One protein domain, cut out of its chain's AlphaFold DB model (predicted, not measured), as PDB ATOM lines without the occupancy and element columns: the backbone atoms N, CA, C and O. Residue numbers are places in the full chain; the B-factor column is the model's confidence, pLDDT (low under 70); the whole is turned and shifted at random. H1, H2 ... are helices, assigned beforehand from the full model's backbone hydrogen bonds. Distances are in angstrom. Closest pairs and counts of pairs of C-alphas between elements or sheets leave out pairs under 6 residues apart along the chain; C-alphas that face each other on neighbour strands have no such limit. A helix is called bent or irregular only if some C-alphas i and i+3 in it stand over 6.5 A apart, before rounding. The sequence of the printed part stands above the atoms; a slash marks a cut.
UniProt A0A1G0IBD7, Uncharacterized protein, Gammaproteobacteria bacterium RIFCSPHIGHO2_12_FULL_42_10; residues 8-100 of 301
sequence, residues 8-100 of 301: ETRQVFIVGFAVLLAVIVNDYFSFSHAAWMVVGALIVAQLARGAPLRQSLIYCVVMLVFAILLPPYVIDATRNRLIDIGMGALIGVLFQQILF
ATOM      1  N   GLU A   8      16.241  12.783  -0.075       65.06
ATOM      2  CA  GLU A   8      15.597  13.784   0.778       65.06
ATOM      3  C   GLU A   8      15.351  15.109   0.057       65.06
ATOM      4  O   GLU A   8      14.244  15.643   0.116       65.06
ATOM      5  N   THR A   9      16.340  15.616  -0.688       67.62
ATOM      6  CA  THR A   9      16.194  16.876  -1.433       67.62
ATOM      7  C   THR A   9      15.109  16.740  -2.488       67.62
ATOM      8  O   THR A   9      14.243  17.605  -2.606       67.62
ATOM      9  N   ARG A  10      15.082  15.611  -3.203       67.25
ATOM     10  CA  ARG A  10      14.041  15.322  -4.187       67.25
ATOM     11  C   ARG A  10      12.652  15.264  -3.545       67.25
ATOM     12  O   ARG A  10      11.715  15.804  -4.126       67.25
ATOM     13  N   GLN A  11      12.503  14.677  -2.356       69.81
ATOM     14  CA  GLN A  11      11.219  14.680  -1.644       69.81
ATOM     15  C   GLN A  11      10.773  16.081  -1.235       69.81
ATOM     16  O   GLN A  11       9.610  16.420  -1.444       69.81
ATOM     17  N   VAL A  12      11.682  16.906  -0.714       75.88
ATOM     18  CA  VAL A  12      11.374  18.301  -0.370       75.88
ATOM     19  C   VAL A  12      10.884  19.061  -1.604       75.88
ATOM     20  O   VAL A  12       9.881  19.768  -1.523       75.88
ATOM     21  N   PHE A  13      11.513  18.855  -2.764       76.69
ATOM     22  CA  PHE A  13      11.046  19.447  -4.018       76.69
ATOM     23  C   PHE A  13       9.674  18.919  -4.447       76.69
ATOM     24  O   PHE A  13       8.818  19.720  -4.806       76.69
ATOM     25  N   ILE A  14       9.427  17.607  -4.384       75.12
ATOM     26  CA  ILE A  14       8.128  17.016  -4.755       75.12
ATOM     27  C   ILE A  14       7.007  17.585  -3.883       75.12
ATOM     28  O   ILE A  14       5.998  18.050  -4.409       75.12
ATOM     29  N   VAL A  15       7.200  17.583  -2.562       76.12
ATOM     30  CA  VAL A  15       6.222  18.120  -1.608       76.12
ATOM     31  C   VAL A  15       6.041  19.622  -1.832       76.12
ATOM     32  O   VAL A  15       4.909  20.091  -1.893       76.12
ATOM     33  N   GLY A  16       7.132  20.368  -2.025       82.00
ATOM     34  CA  GLY A  16       7.092  21.806  -2.289       82.00
ATOM     35  C   GLY A  16       6.312  22.159  -3.557       82.00
ATOM     36  O   GLY A  16       5.451  23.034  -3.520       82.00
ATOM     37  N   PHE A  17       6.546  21.446  -4.661       82.25
ATOM     38  CA  PHE A  17       5.812  21.649  -5.911       82.25
ATOM     39  C   PHE A  17       4.340  21.236  -5.806       82.25
ATOM     40  O   PHE A  17       3.478  21.954  -6.310       82.25
ATOM     41  N   ALA A  18       4.038  20.124  -5.128       80.25
ATOM     42  CA  ALA A  18       2.663  19.681  -4.909       80.25
ATOM     43  C   ALA A  18       1.869  20.693  -4.067       80.25
ATOM     44  O   ALA A  18       0.734  21.020  -4.403       80.25
ATOM     45  N   VAL A  19       2.481  21.238  -3.010       83.62
ATOM     46  CA  VAL A  19       1.894  22.286  -2.163       83.62
ATOM     47  C   VAL A  19       1.715  23.587  -2.939       83.62
ATOM     48  O   VAL A  19       0.645  24.183  -2.868       83.62
ATOM     49  N   LEU A  20       2.717  24.018  -3.710       85.56
ATOM     50  CA  LEU A  20       2.633  25.239  -4.514       85.56
ATOM     51  C   LEU A  20       1.512  25.144  -5.553       85.56
ATOM     52  O   LEU A  20       0.717  26.072  -5.687       85.56
ATOM     53  N   LEU A  21       1.398  24.008  -6.244       82.75
ATOM     54  CA  LEU A  21       0.301  23.793  -7.182       82.75
ATOM     55  C   LEU A  21      -1.047  23.717  -6.456       82.75
ATOM     56  O   LEU A  21      -2.012  24.300  -6.935       82.75
ATOM     57  N   ALA A  22      -1.116  23.077  -5.287       82.12
ATOM     58  CA  ALA A  22      -2.330  23.070  -4.476       82.12
ATOM     59  C   ALA A  22      -2.740  24.480  -4.028       82.12
ATOM     60  O   ALA A  22      -3.928  24.767  -4.017       82.12
ATOM     61  N   VAL A  23      -1.798  25.379  -3.716       84.88
ATOM     62  CA  VAL A  23      -2.093  26.793  -3.416       84.88
ATOM     63  C   VAL A  23      -2.685  27.497  -4.638       84.88
ATOM     64  O   VAL A  23      -3.717  28.147  -4.508       84.88
ATOM     65  N   ILE A  24      -2.085  27.326  -5.822       83.75
ATOM     66  CA  ILE A  24      -2.593  27.922  -7.069       83.75
ATOM     67  C   ILE A  24      -4.000  27.398  -7.373       83.75
ATOM     68  O   ILE A  24      -4.919  28.177  -7.605       83.75
ATOM     69  N   VAL A  25      -4.199  26.079  -7.342       81.75
ATOM     70  CA  VAL A  25      -5.508  25.477  -7.628       81.75
ATOM     71  C   VAL A  25      -6.535  25.883  -6.570       81.75
ATOM     72  O   VAL A  25      -7.685  26.135  -6.916       81.75
ATOM     73  N   ASN A  26      -6.137  26.023  -5.306       83.31
ATOM     74  CA  ASN A  26      -7.032  26.474  -4.246       83.31
ATOM     75  C   ASN A  26      -7.538  27.903  -4.483       83.31
ATOM     76  O   ASN A  26      -8.712  28.173  -4.239       83.31
ATOM     77  N   ASP A  27      -6.681  28.801  -4.969       83.00
ATOM     78  CA  ASP A  27      -7.041  30.202  -5.218       83.00
ATOM     79  C   ASP A  27      -8.072  30.344  -6.354       83.00
ATOM     80  O   ASP A  27      -9.003  31.141  -6.260       83.00
ATOM     81  N   TYR A  28      -7.974  29.501  -7.391       79.12
ATOM     82  CA  TYR A  28      -8.863  29.565  -8.560       79.12
ATOM     83  C   TYR A  28     -10.079  28.626  -8.508       79.12
ATOM     84  O   TYR A  28     -11.101  28.933  -9.118       79.12
ATOM     85  N   PHE A  29      -9.981  27.479  -7.828       74.88
ATOM     86  CA  PHE A  29     -10.953  26.380  -7.946       74.88
ATOM     87  C   PHE A  29     -11.476  25.831  -6.610       74.88
ATOM     88  O   PHE A  29     -12.275  24.894  -6.634       74.88
ATOM     89  N   SER A  30     -11.054  26.354  -5.449       73.25
ATOM     90  CA  SER A  30     -11.585  25.841  -4.177       73.25
ATOM     91  C   SER A  30     -13.038  26.248  -3.956       73.25
ATOM     92  O   SER A  30     -13.439  27.388  -4.190       73.25
ATOM     93  N   PHE A  31     -13.826  25.307  -3.445       66.44
ATOM     94  CA  PHE A  31     -15.230  25.544  -3.115       66.44
ATOM     95  C   PHE A  31     -15.407  26.157  -1.722       66.44
ATOM     96  O   PHE A  31     -16.467  26.708  -1.418       66.44
ATOM     97  N   SER A  32     -14.407  26.018  -0.844       68.25
ATOM     98  CA  SER A  32     -14.432  26.584   0.508       68.25
ATOM     99  C   SER A  32     -13.611  27.866   0.678       68.25
ATOM    100  O   SER A  32     -13.745  28.502   1.723       68.25
ATOM    101  N   HIS A  33     -12.758  28.232  -0.293       67.50
ATOM    102  CA  HIS A  33     -11.765  29.321  -0.193       67.50
ATOM    103  C   HIS A  33     -10.818  29.228   1.017       67.50
ATOM    104  O   HIS A  33     -10.110  30.176   1.348       67.50
ATOM    105  N   ALA A  34     -10.766  28.072   1.676       72.00
ATOM    106  CA  ALA A  34      -9.881  27.794   2.796       72.00
ATOM    107  C   ALA A  34      -8.792  26.804   2.369       72.00
ATOM    108  O   ALA A  34      -8.980  26.023   1.443       72.00
ATOM    109  N   ALA A  35      -7.655  26.795   3.067       75.00
ATOM    110  CA  ALA A  35      -6.454  26.040   2.690       75.00
ATOM    111  C   ALA A  35      -6.566  24.498   2.817       75.00
ATOM    112  O   ALA A  35      -5.560  23.799   2.928       75.00
ATOM    113  N   TRP A  36      -7.775  23.936   2.800       76.81
ATOM    114  CA  TRP A  36      -8.029  22.501   2.947       76.81
ATOM    115  C   TRP A  36      -7.458  21.669   1.798       76.81
ATOM    116  O   TRP A  36      -6.970  20.562   2.028       76.81
ATOM    117  N   MET A  37      -7.425  22.229   0.589       78.06
ATOM    118  CA  MET A  37      -6.762  21.607  -0.558       78.06
ATOM    119  C   MET A  37      -5.247  21.487  -0.348       78.06
ATOM    120  O   MET A  37      -4.643  20.464  -0.666       78.06
ATOM    121  N   VAL A  38      -4.633  22.495   0.274       80.25
ATOM    122  CA  VAL A  38      -3.201  22.488   0.602       80.25
ATOM    123  C   VAL A  38      -2.891  21.417   1.650       80.25
ATOM    124  O   VAL A  38      -1.923  20.673   1.509       80.25
ATOM    125  N   VAL A  39      -3.750  21.286   2.667       77.69
ATOM    126  CA  VAL A  39      -3.627  20.251   3.706       77.69
ATOM    127  C   VAL A  39      -3.740  18.847   3.103       77.69
ATOM    128  O   VAL A  39      -2.917  17.985   3.412       77.69
ATOM    129  N   GLY A  40      -4.703  18.620   2.202       74.06
ATOM    130  CA  GLY A  40      -4.858  17.342   1.501       74.06
ATOM    131  C   GLY A  40      -3.626  16.969   0.669       74.06
ATOM    132  O   GLY A  40      -3.141  15.839   0.757       74.06
ATOM    133  N   ALA A  41      -3.074  17.930  -0.077       77.94
ATOM    134  CA  ALA A  41      -1.869  17.724  -0.880       77.94
ATOM    135  C   ALA A  41      -0.638  17.420  -0.017       77.94
ATOM    136  O   ALA A  41       0.111  16.494  -0.325       77.94
ATOM    137  N   LEU A  42      -0.454  18.148   1.089       75.81
ATOM    138  CA  LEU A  42       0.661  17.955   2.016       75.81
ATOM    139  C   LEU A  42       0.627  16.567   2.670       75.81
ATOM    140  O   LEU A  42       1.635  15.862   2.663       75.81
ATOM    141  N   ILE A  43      -0.528  16.161   3.207       73.00
ATOM    142  CA  ILE A  43      -0.687  14.875   3.899       73.00
ATOM    143  C   ILE A  43      -0.365  13.717   2.949       73.00
ATOM    144  O   ILE A  43       0.406  12.821   3.294       73.00
ATOM    145  N   VAL A  44      -0.904  13.745   1.728       72.19
ATOM    146  CA  VAL A  44      -0.695  12.657   0.764       72.19
ATOM    147  C   VAL A  44       0.723  12.645   0.203       72.19
ATOM    148  O   VAL A  44       1.317  11.570   0.107       72.19
ATOM    149  N   ALA A  45       1.302  13.815  -0.084       70.94
ATOM    150  CA  ALA A  45       2.679  13.910  -0.561       70.94
ATOM    151  C   ALA A  45       3.699  13.418   0.489       70.94
ATOM    152  O   ALA A  45       4.741  12.868   0.127       70.94
ATOM    153  N   GLN A  46       3.392  13.558   1.786       66.56
ATOM    154  CA  GLN A  46       4.210  13.010   2.876       66.56
ATOM    155  C   GLN A  46       3.997  11.502   3.101       66.56
ATOM    156  O   GLN A  46       4.950  10.794   3.432       66.56
ATOM    157  N   LEU A  47       2.773  10.992   2.913       58.84
ATOM    158  CA  LEU A  47       2.422   9.590   3.178       58.84
ATOM    159  C   LEU A  47       2.981   8.601   2.145       58.84
ATOM    160  O   LEU A  47       3.269   7.456   2.491       58.84
ATOM    161  N   ALA A  48       3.157   8.997   0.884       54.88
ATOM    162  CA  ALA A  48       3.490   8.063  -0.197       54.88
ATOM    163  C   ALA A  48       4.999   7.765  -0.355       54.88
ATOM    164  O   ALA A  48       5.538   7.631  -1.459       54.88
ATOM    165  N   ARG A  49       5.719   7.580   0.757       57.41
ATOM    166  CA  ARG A  49       7.083   7.033   0.708       57.41
ATOM    167  C   ARG A  49       7.018   5.566   0.259       57.41
ATOM    168  O   ARG A  49       6.857   4.669   1.053       57.41
ATOM    169  N   GLY A  50       7.052   5.268  -1.036       51.25
ATOM    170  CA  GLY A  50       7.013   3.886  -1.548       51.25
ATOM    171  C   GLY A  50       5.696   3.110  -1.336       51.25
ATOM    172  O   GLY A  50       5.558   2.024  -1.897       51.25
ATOM    173  N   ALA A  51       4.727   3.627  -0.571       55.31
ATOM    174  CA  ALA A  51       3.424   2.996  -0.378       55.31
ATOM    175  C   ALA A  51       2.776   2.634  -1.730       55.31
ATOM    176  O   ALA A  51       2.828   3.434  -2.670       55.31
ATOM    177  N   PRO A  52       2.166   1.439  -1.858       54.12
ATOM    178  CA  PRO A  52       1.514   1.054  -3.097       54.12
ATOM    179  C   PRO A  52       0.388   2.051  -3.369       54.12
ATOM    180  O   PRO A  52      -0.379   2.369  -2.462       54.12
ATOM    181  N   LEU A  53       0.268   2.487  -4.625       58.56
ATOM    182  CA  LEU A  53      -0.819   3.291  -5.206       58.56
ATOM    183  C   LEU A  53      -2.198   2.984  -4.592       58.56
ATOM    184  O   LEU A  53      -3.011   3.874  -4.382       58.56
ATOM    185  N   ARG A  54      -2.415   1.722  -4.214       58.62
ATOM    186  CA  ARG A  54      -3.558   1.221  -3.456       58.62
ATOM    187  C   ARG A  54      -3.859   1.986  -2.157       58.62
ATOM    188  O   ARG A  54      -5.017   2.287  -1.936       58.62
ATOM    189  N   GLN A  55      -2.892   2.303  -1.294       60.78
ATOM    190  CA  GLN A  55      -3.165   2.970  -0.008       60.78
ATOM    191  C   GLN A  55      -3.562   4.438  -0.192       60.78
ATOM    192  O   GLN A  55      -4.561   4.865   0.383       60.78
ATOM    193  N   SER A  56      -2.845   5.191  -1.030       63.59
ATOM    194  CA  SER A  56      -3.204   6.584  -1.333       63.59
ATOM    195  C   SER A  56      -4.547   6.670  -2.064       63.59
ATOM    196  O   SER A  56      -5.360   7.540  -1.765       63.59
ATOM    197  N   LEU A  57      -4.817   5.725  -2.969       65.00
ATOM    198  CA  LEU A  57      -6.081   5.647  -3.696       65.00
ATOM    199  C   LEU A  57      -7.233   5.198  -2.786       65.00
ATOM    200  O   LEU A  57      -8.311   5.770  -2.880       65.00
ATOM    201  N   ILE A  58      -7.011   4.270  -1.845       67.50
ATOM    202  CA  ILE A  58      -7.999   3.916  -0.810       67.50
ATOM    203  C   ILE A  58      -8.328   5.135   0.054       67.50
ATOM    204  O   ILE A  58      -9.505   5.407   0.249       67.50
ATOM    205  N   TYR A  59      -7.338   5.896   0.531       68.12
ATOM    206  CA  TYR A  59      -7.608   7.107   1.318       68.12
ATOM    207  C   TYR A  59      -8.394   8.155   0.518       68.12
ATOM    208  O   TYR A  59      -9.376   8.688   1.034       68.12
ATOM    209  N   CYS A  60      -8.030   8.398  -0.749       67.25
ATOM    210  CA  CYS A  60      -8.798   9.274  -1.640       67.25
ATOM    211  C   CYS A  60     -10.238   8.784  -1.838       67.25
ATOM    212  O   CYS A  60     -11.173   9.570  -1.720       67.25
ATOM    213  N   VAL A  61     -10.430   7.491  -2.121       67.19
ATOM    214  CA  VAL A  61     -11.756   6.907  -2.366       67.19
ATOM    215  C   VAL A  61     -12.604   6.922  -1.098       67.19
ATOM    216  O   VAL A  61     -13.767   7.298  -1.169       67.19
ATOM    217  N   VAL A  62     -12.043   6.586   0.065       70.25
ATOM    218  CA  VAL A  62     -12.756   6.638   1.351       70.25
ATOM    219  C   VAL A  62     -13.189   8.068   1.670       70.25
ATOM    220  O   VAL A  62     -14.349   8.277   2.015       70.25
ATOM    221  N   MET A  63     -12.307   9.057   1.492       67.44
ATOM    222  CA  MET A  63     -12.653  10.470   1.692       67.44
ATOM    223  C   MET A  63     -13.746  10.946   0.727       67.44
ATOM    224  O   MET A  63     -14.672  11.643   1.139       67.44
ATOM    225  N   LEU A  64     -13.677  10.541  -0.543       66.75
ATOM    226  CA  LEU A  64     -14.647  10.920  -1.571       66.75
ATOM    227  C   LEU A  64     -16.011  10.252  -1.339       66.75
ATOM    228  O   LEU A  64     -17.044  10.909  -1.424       66.75
ATOM    229  N   VAL A  65     -16.028   8.971  -0.967       68.94
ATOM    230  CA  VAL A  65     -17.245   8.233  -0.596       68.94
ATOM    231  C   VAL A  65     -17.888   8.843   0.649       68.94
ATOM    232  O   VAL A  65     -19.103   9.033   0.673       68.94
ATOM    233  N   PHE A  66     -17.093   9.229   1.651       67.00
ATOM    234  CA  PHE A  66     -17.594   9.915   2.842       67.00
ATOM    235  C   PHE A  66     -18.186  11.293   2.506       67.00
ATOM    236  O   PHE A  66     -19.240  11.652   3.027       67.00
ATOM    237  N   ALA A  67     -17.565  12.035   1.583       63.78
ATOM    238  CA  ALA A  67     -18.075  13.317   1.100       63.78
ATOM    239  C   ALA A  67     -19.417  13.192   0.351       63.78
ATOM    240  O   ALA A  67     -20.260  14.078   0.474       63.78
ATOM    241  N   ILE A  68     -19.624  12.100  -0.398       65.12
ATOM    242  CA  ILE A  68     -20.875  11.823  -1.129       65.12
ATOM    243  C   ILE A  68     -21.986  11.328  -0.192       65.12
ATOM    244  O   ILE A  68     -23.148  11.672  -0.386       65.12
ATOM    245  N   LEU A  69     -21.644  10.519   0.816       65.00
ATOM    246  CA  LEU A  69     -22.603   9.933   1.763       65.00
ATOM    247  C   LEU A  69     -23.079  10.912   2.847       65.00
ATOM    248  O   LEU A  69     -24.027  10.602   3.572       65.00
ATOM    249  N   LEU A  70     -22.438  12.076   2.978       63.19
ATOM    250  CA  LEU A  70     -22.859  13.111   3.914       63.19
ATOM    251  C   LEU A  70     -24.263  13.624   3.536       63.19
ATOM    252  O   LEU A  70     -24.468  14.053   2.397       63.19
ATOM    253  N   PRO A  71     -25.240  13.595   4.465       60.53
ATOM    254  CA  PRO A  71     -26.599  14.028   4.177       60.53
ATOM    255  C   PRO A  71     -26.613  15.469   3.649       60.53
ATOM    256  O   PRO A  71     -25.891  16.312   4.185       60.53
ATOM    257  N   PRO A  72     -27.483  15.808   2.682       59.12
ATOM    258  CA  PRO A  72     -27.543  17.143   2.079       59.12
ATOM    259  C   PRO A  72     -27.881  18.267   3.076       59.12
ATOM    260  O   PRO A  72     -27.726  19.438   2.750       59.12
ATOM    261  N   TYR A  73     -28.312  17.921   4.293       55.59
ATOM    262  CA  TYR A  73     -28.589  18.851   5.391       55.59
ATOM    263  C   TYR A  73     -27.359  19.211   6.244       55.59
ATOM    264  O   TYR A  73     -27.437  20.119   7.072       55.59
ATOM    265  N   VAL A  74     -26.220  18.532   6.067       55.47
ATOM    266  CA  VAL A  74     -24.980  18.845   6.788       55.47
ATOM    267  C   VAL A  74     -24.225  19.932   6.022       55.47
ATOM    268  O   VAL A  74     -23.405  19.633   5.161       55.47
ATOM    269  N   ILE A  75     -24.589  21.184   6.327       60.81
ATOM    270  CA  ILE A  75     -23.894  22.466   6.088       60.81
ATOM    271  C   ILE A  75     -22.925  22.429   4.890       60.81
ATOM    272  O   ILE A  75     -21.826  21.893   5.006       60.81
ATOM    273  N   ASP A  76     -23.271  23.084   3.775       67.12
ATOM    274  CA  ASP A  76     -22.471  23.144   2.531       67.12
ATOM    275  C   ASP A  76     -20.956  23.348   2.749       67.12
ATOM    276  O   ASP A  76     -20.131  22.787   2.027       67.12
ATOM    277  N   ALA A  77     -20.572  24.070   3.806       67.69
ATOM    278  CA  ALA A  77     -19.187  24.243   4.224       67.69
ATOM    279  C   ALA A  77     -18.435  22.923   4.490       67.69
ATOM    280  O   ALA A  77     -17.284  22.801   4.084       67.69
ATOM    281  N   THR A  78     -19.023  21.924   5.158       71.75
ATOM    282  CA  THR A  78     -18.331  20.652   5.445       71.75
ATOM    283  C   THR A  78     -18.149  19.799   4.197       71.75
ATOM    284  O   THR A  78     -17.084  19.210   4.016       71.75
ATOM    285  N   ARG A  79     -19.142  19.791   3.299       70.69
ATOM    286  CA  ARG A  79     -19.050  19.088   2.013       70.69
ATOM    287  C   ARG A  79     -17.972  19.714   1.126       70.69
ATOM    288  O   ARG A  79     -17.114  18.998   0.620       70.69
ATOM    289  N   ASN A  80     -17.962  21.042   1.009       75.06
ATOM    290  CA  ASN A  80     -16.977  21.763   0.200       75.06
ATOM    291  C   ASN A  80     -15.546  21.552   0.720       75.06
ATOM    292  O   ASN A  80     -14.637  21.319  -0.070       75.06
ATOM    293  N   ARG A  81     -15.349  21.526   2.047       75.56
ATOM    294  CA  ARG A  81     -14.039  21.231   2.657       75.56
ATOM    295  C   ARG A  81     -13.540  19.825   2.334       75.56
ATOM    296  O   ARG A  81     -12.363  19.661   2.040       75.56
ATOM    297  N   LEU A  82     -14.409  18.816   2.374       73.69
ATOM    298  CA  LEU A  82     -14.021  17.443   2.035       73.69
ATOM    299  C   LEU A  82     -13.671  17.287   0.552       73.69
ATOM    300  O   LEU A  82     -12.714  16.586   0.227       73.69
ATOM    301  N   ILE A  83     -14.405  17.966  -0.334       76.31
ATOM    302  CA  ILE A  83     -14.103  17.990  -1.771       76.31
ATOM    303  C   ILE A  83     -12.746  18.669  -2.018       76.31
ATOM    304  O   ILE A  83     -11.919  18.117  -2.742       76.31
ATOM    305  N   ASP A  84     -12.464  19.789  -1.348       77.56
ATOM    306  CA  ASP A  84     -11.165  20.467  -1.429       77.56
ATOM    307  C   ASP A  84     -10.018  19.570  -0.918       77.56
ATOM    308  O   ASP A  84      -8.992  19.456  -1.591       77.56
ATOM    309  N   ILE A  85     -10.195  18.857   0.207       78.12
ATOM    310  CA  ILE A  85      -9.215  17.869   0.709       78.12
ATOM    311  C   ILE A  85      -8.985  16.759  -0.324       78.12
ATOM    312  O   ILE A  85      -7.837  16.393  -0.577       78.12
ATOM    313  N   GLY A  86     -10.053  16.230  -0.929       75.19
ATOM    314  CA  GLY A  86      -9.977  15.185  -1.952       75.19
ATOM    315  C   GLY A  86      -9.235  15.638  -3.212       75.19
ATOM    316  O   GLY A  86      -8.383  14.907  -3.717       75.19
ATOM    317  N   MET A  87      -9.488  16.862  -3.685       78.81
ATOM    318  CA  MET A  87      -8.752  17.455  -4.807       78.81
ATOM    319  C   MET A  87      -7.273  17.665  -4.468       78.81
ATOM    320  O   MET A  87      -6.401  17.315  -5.263       78.81
ATOM    321  N   GLY A  88      -6.980  18.148  -3.260       78.31
ATOM    322  CA  GLY A  88      -5.616  18.278  -2.749       78.31
ATOM    323  C   GLY A  88      -4.876  16.945  -2.703       78.31
ATOM    324  O   GLY A  88      -3.760  16.817  -3.205       78.31
ATOM    325  N   ALA A  89      -5.526  15.918  -2.160       76.12
ATOM    326  CA  ALA A  89      -5.004  14.561  -2.109       76.12
ATOM    327  C   ALA A  89      -4.678  14.022  -3.514       76.12
ATOM    328  O   ALA A  89      -3.606  13.456  -3.724       76.12
ATOM    329  N   LEU A  90      -5.556  14.259  -4.495       77.44
ATOM    330  CA  LEU A  90      -5.353  13.859  -5.888       77.44
ATOM    331  C   LEU A  90      -4.137  14.562  -6.514       77.44
ATOM    332  O   LEU A  90      -3.315  13.897  -7.147       77.44
ATOM    333  N   ILE A  91      -3.971  15.869  -6.279       79.50
ATOM    334  CA  ILE A  91      -2.779  16.628  -6.698       79.50
ATOM    335  C   ILE A  91      -1.507  15.988  -6.126       79.50
ATOM    336  O   ILE A  91      -0.554  15.745  -6.869       79.50
ATOM    337  N   GLY A  92      -1.513  15.650  -4.831       73.50
ATOM    338  CA  GLY A  92      -0.403  14.956  -4.174       73.50
ATOM    339  C   GLY A  92      -0.054  13.622  -4.847       73.50
ATOM    340  O   GLY A  92       1.113  13.375  -5.156       73.50
ATOM    341  N   VAL A  93      -1.060  12.792  -5.158       74.62
ATOM    342  CA  VAL A  93      -0.851  11.505  -5.853       74.62
ATOM    343  C   VAL A  93      -0.266  11.701  -7.255       74.62
ATOM    344  O   VAL A  93       0.702  11.023  -7.610       74.62
ATOM    345  N   LEU A  94      -0.817  12.622  -8.054       73.88
ATOM    346  CA  LEU A  94      -0.367  12.850  -9.434       73.88
ATOM    347  C   LEU A  94       1.092  13.313  -9.490       73.88
ATOM    348  O   LEU A  94       1.866  12.807 -10.306       73.88
ATOM    349  N   PHE A  95       1.494  14.225  -8.601       71.50
ATOM    350  CA  PHE A  95       2.876  14.708  -8.547       71.50
ATOM    351  C   PHE A  95       3.868  13.599  -8.208       71.50
ATOM    352  O   PHE A  95       4.950  13.516  -8.794       71.50
ATOM    353  N   GLN A  96       3.486  12.721  -7.288       68.06
ATOM    354  CA  GLN A  96       4.357  11.668  -6.793       68.06
ATOM    355  C   GLN A  96       4.483  10.484  -7.753       68.06
ATOM    356  O   GLN A  96       5.529   9.839  -7.794       68.06
ATOM    357  N   GLN A  97       3.441  10.194  -8.532       67.19
ATOM    358  CA  GLN A  97       3.431   9.040  -9.431       67.19
ATOM    359  C   GLN A  97       3.826   9.383 -10.863       67.19
ATOM    360  O   GLN A  97       4.569   8.624 -11.482       67.19
ATOM    361  N   ILE A  98       3.343  10.510 -11.387       64.69
ATOM    362  CA  ILE A  98       3.504  10.855 -12.803       64.69
ATOM    363  C   ILE A  98       4.693  11.789 -12.993       64.69
ATOM    364  O   ILE A  98       5.530  11.544 -13.858       64.69
ATOM    365  N   LEU A  99       4.791  12.843 -12.176       60.06
ATOM    366  CA  LEU A  99       5.829  13.858 -12.367       60.06
ATOM    367  C   LEU A  99       7.194  13.400 -11.836       60.06
ATOM    368  O   LEU A  99       8.226  13.702 -12.432       60.06
ATOM    369  N   PHE A 100       7.209  12.637 -10.737       61.72
ATOM    370  CA  PHE A 100       8.440  12.142 -10.120       61.72
ATOM    371  C   PHE A 100       8.354  10.670  -9.691       61.72
ATOM    372  O   PHE A 100       8.501  10.382  -8.501       61.72
TER     373      PHE A 100
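What this domain is: This is residues 8 to 100 of the 301 residues of an uncharacterized protein of Gammaproteobacteria bacterium RIFCSPHIGHO2_12_FULL_42_10 (UniProt A0A1G0IBD7). This is an elongated, slab-like group of four helices that run roughly lengthwise, with the long H4 in the middle, H1 and H3 packed on different sides of it, and the short H2 packed on both H1 and H4. H1, H2 and H4 form a bundle of three, while H3 is tied to it through H4, with which it makes a helical hairpin whose link, residues 70 to 75, reaches to one far end of the slab; the first residues of H1 reach to the other. The printed part has 93 residues with four named helices, in the order H1, H2, H3, H4, and no named strand. The class is all helix. The whole is compact, with a radius of gyration of the C-alphas of 13.2 A, and the C-alphas span 45 by 28 by 16 A along their three main axes.

How they stand to each other: The printed part begins with H1, residues 8 to 29, and a short link of 6 residues joins it to H2, residues 36 to 47. H1 and H2 are a helical hairpin: they touch and run opposite ways at a shallow tilt of 21 degrees, and their closest C-alphas are those of Ala 22 and Val 38, 5.2 A apart. A tight link of 5 residues joins H2 to H3, residues 53 to 69. H2 and H3 are close but not clearly touching, with the closest C-alphas those of Val 44 and Ser 56, 6.9 A apart. H1 and H3 are apart. A short link of 6 residues joins H3 to H4, residues 76 to 99, which is the hub and touches H1, H2 and H3. H3 and H4 are a helical hairpin, running opposite ways at a shallow tilt of 17 degrees, with the closest C-alphas those of Ala 67 and Leu 82, 5.9 A apart. H2 and H4 touch with 41 pairs of C-alphas within 8 A; the closest are those of Met 37 and Gly 88, 4.1 A apart. These two run the same way at a steep tilt of 39 degrees. H1 and H4 touch, with the closest C-alphas those of Ala 18 and Gly 92, 5.7 A apart. They run opposite ways at a steep tilt of 40 degrees. Of the four touching pairs two are at a shallow tilt, and the packing is part aligned, part crossed. In H1, H2, H3 and H4 every O i to N i+4 pair is within hydrogen-bond range.

Where its parts are: H1, residues 8 to 29, begins at C-alpha 8, (15.597, 13.784, 0.778), and measures 30.7 A from first to last C-alpha. H2, residues 36 to 47, measures 16.6 A. H3, residues 53 to 69, measures 23.8 A and ends at C-alpha 69, (-22.603, 9.933, 1.763). H4, residues 76 to 99, is the longest helix with 24 residues and measures 33.3 A; it ends at C-alpha 99, (5.829, 13.858, -12.367). H4 is neither bent nor irregular, but only just: C-alphas 96 and 99 are 6.2 A apart.

The domain as a whole: The two C-alphas farthest apart are those of Thr 9 and Tyr 73, 45.3 A, while the C-alphas of Glu 8 and Phe 100, the first and last printed, are 13.1 A apart. The printed part runs from residue 8 to residue 100 and has no cut, and no link between its helices is long. The mean pLDDT of the printed part is 70.8. It is under 70 in 43 residues: 8 to 11, 31 to 33, 46 to 61, 63 to 77 and 96 to 100. The mean pLDDT of H3 is 65, and that of H1 is 78.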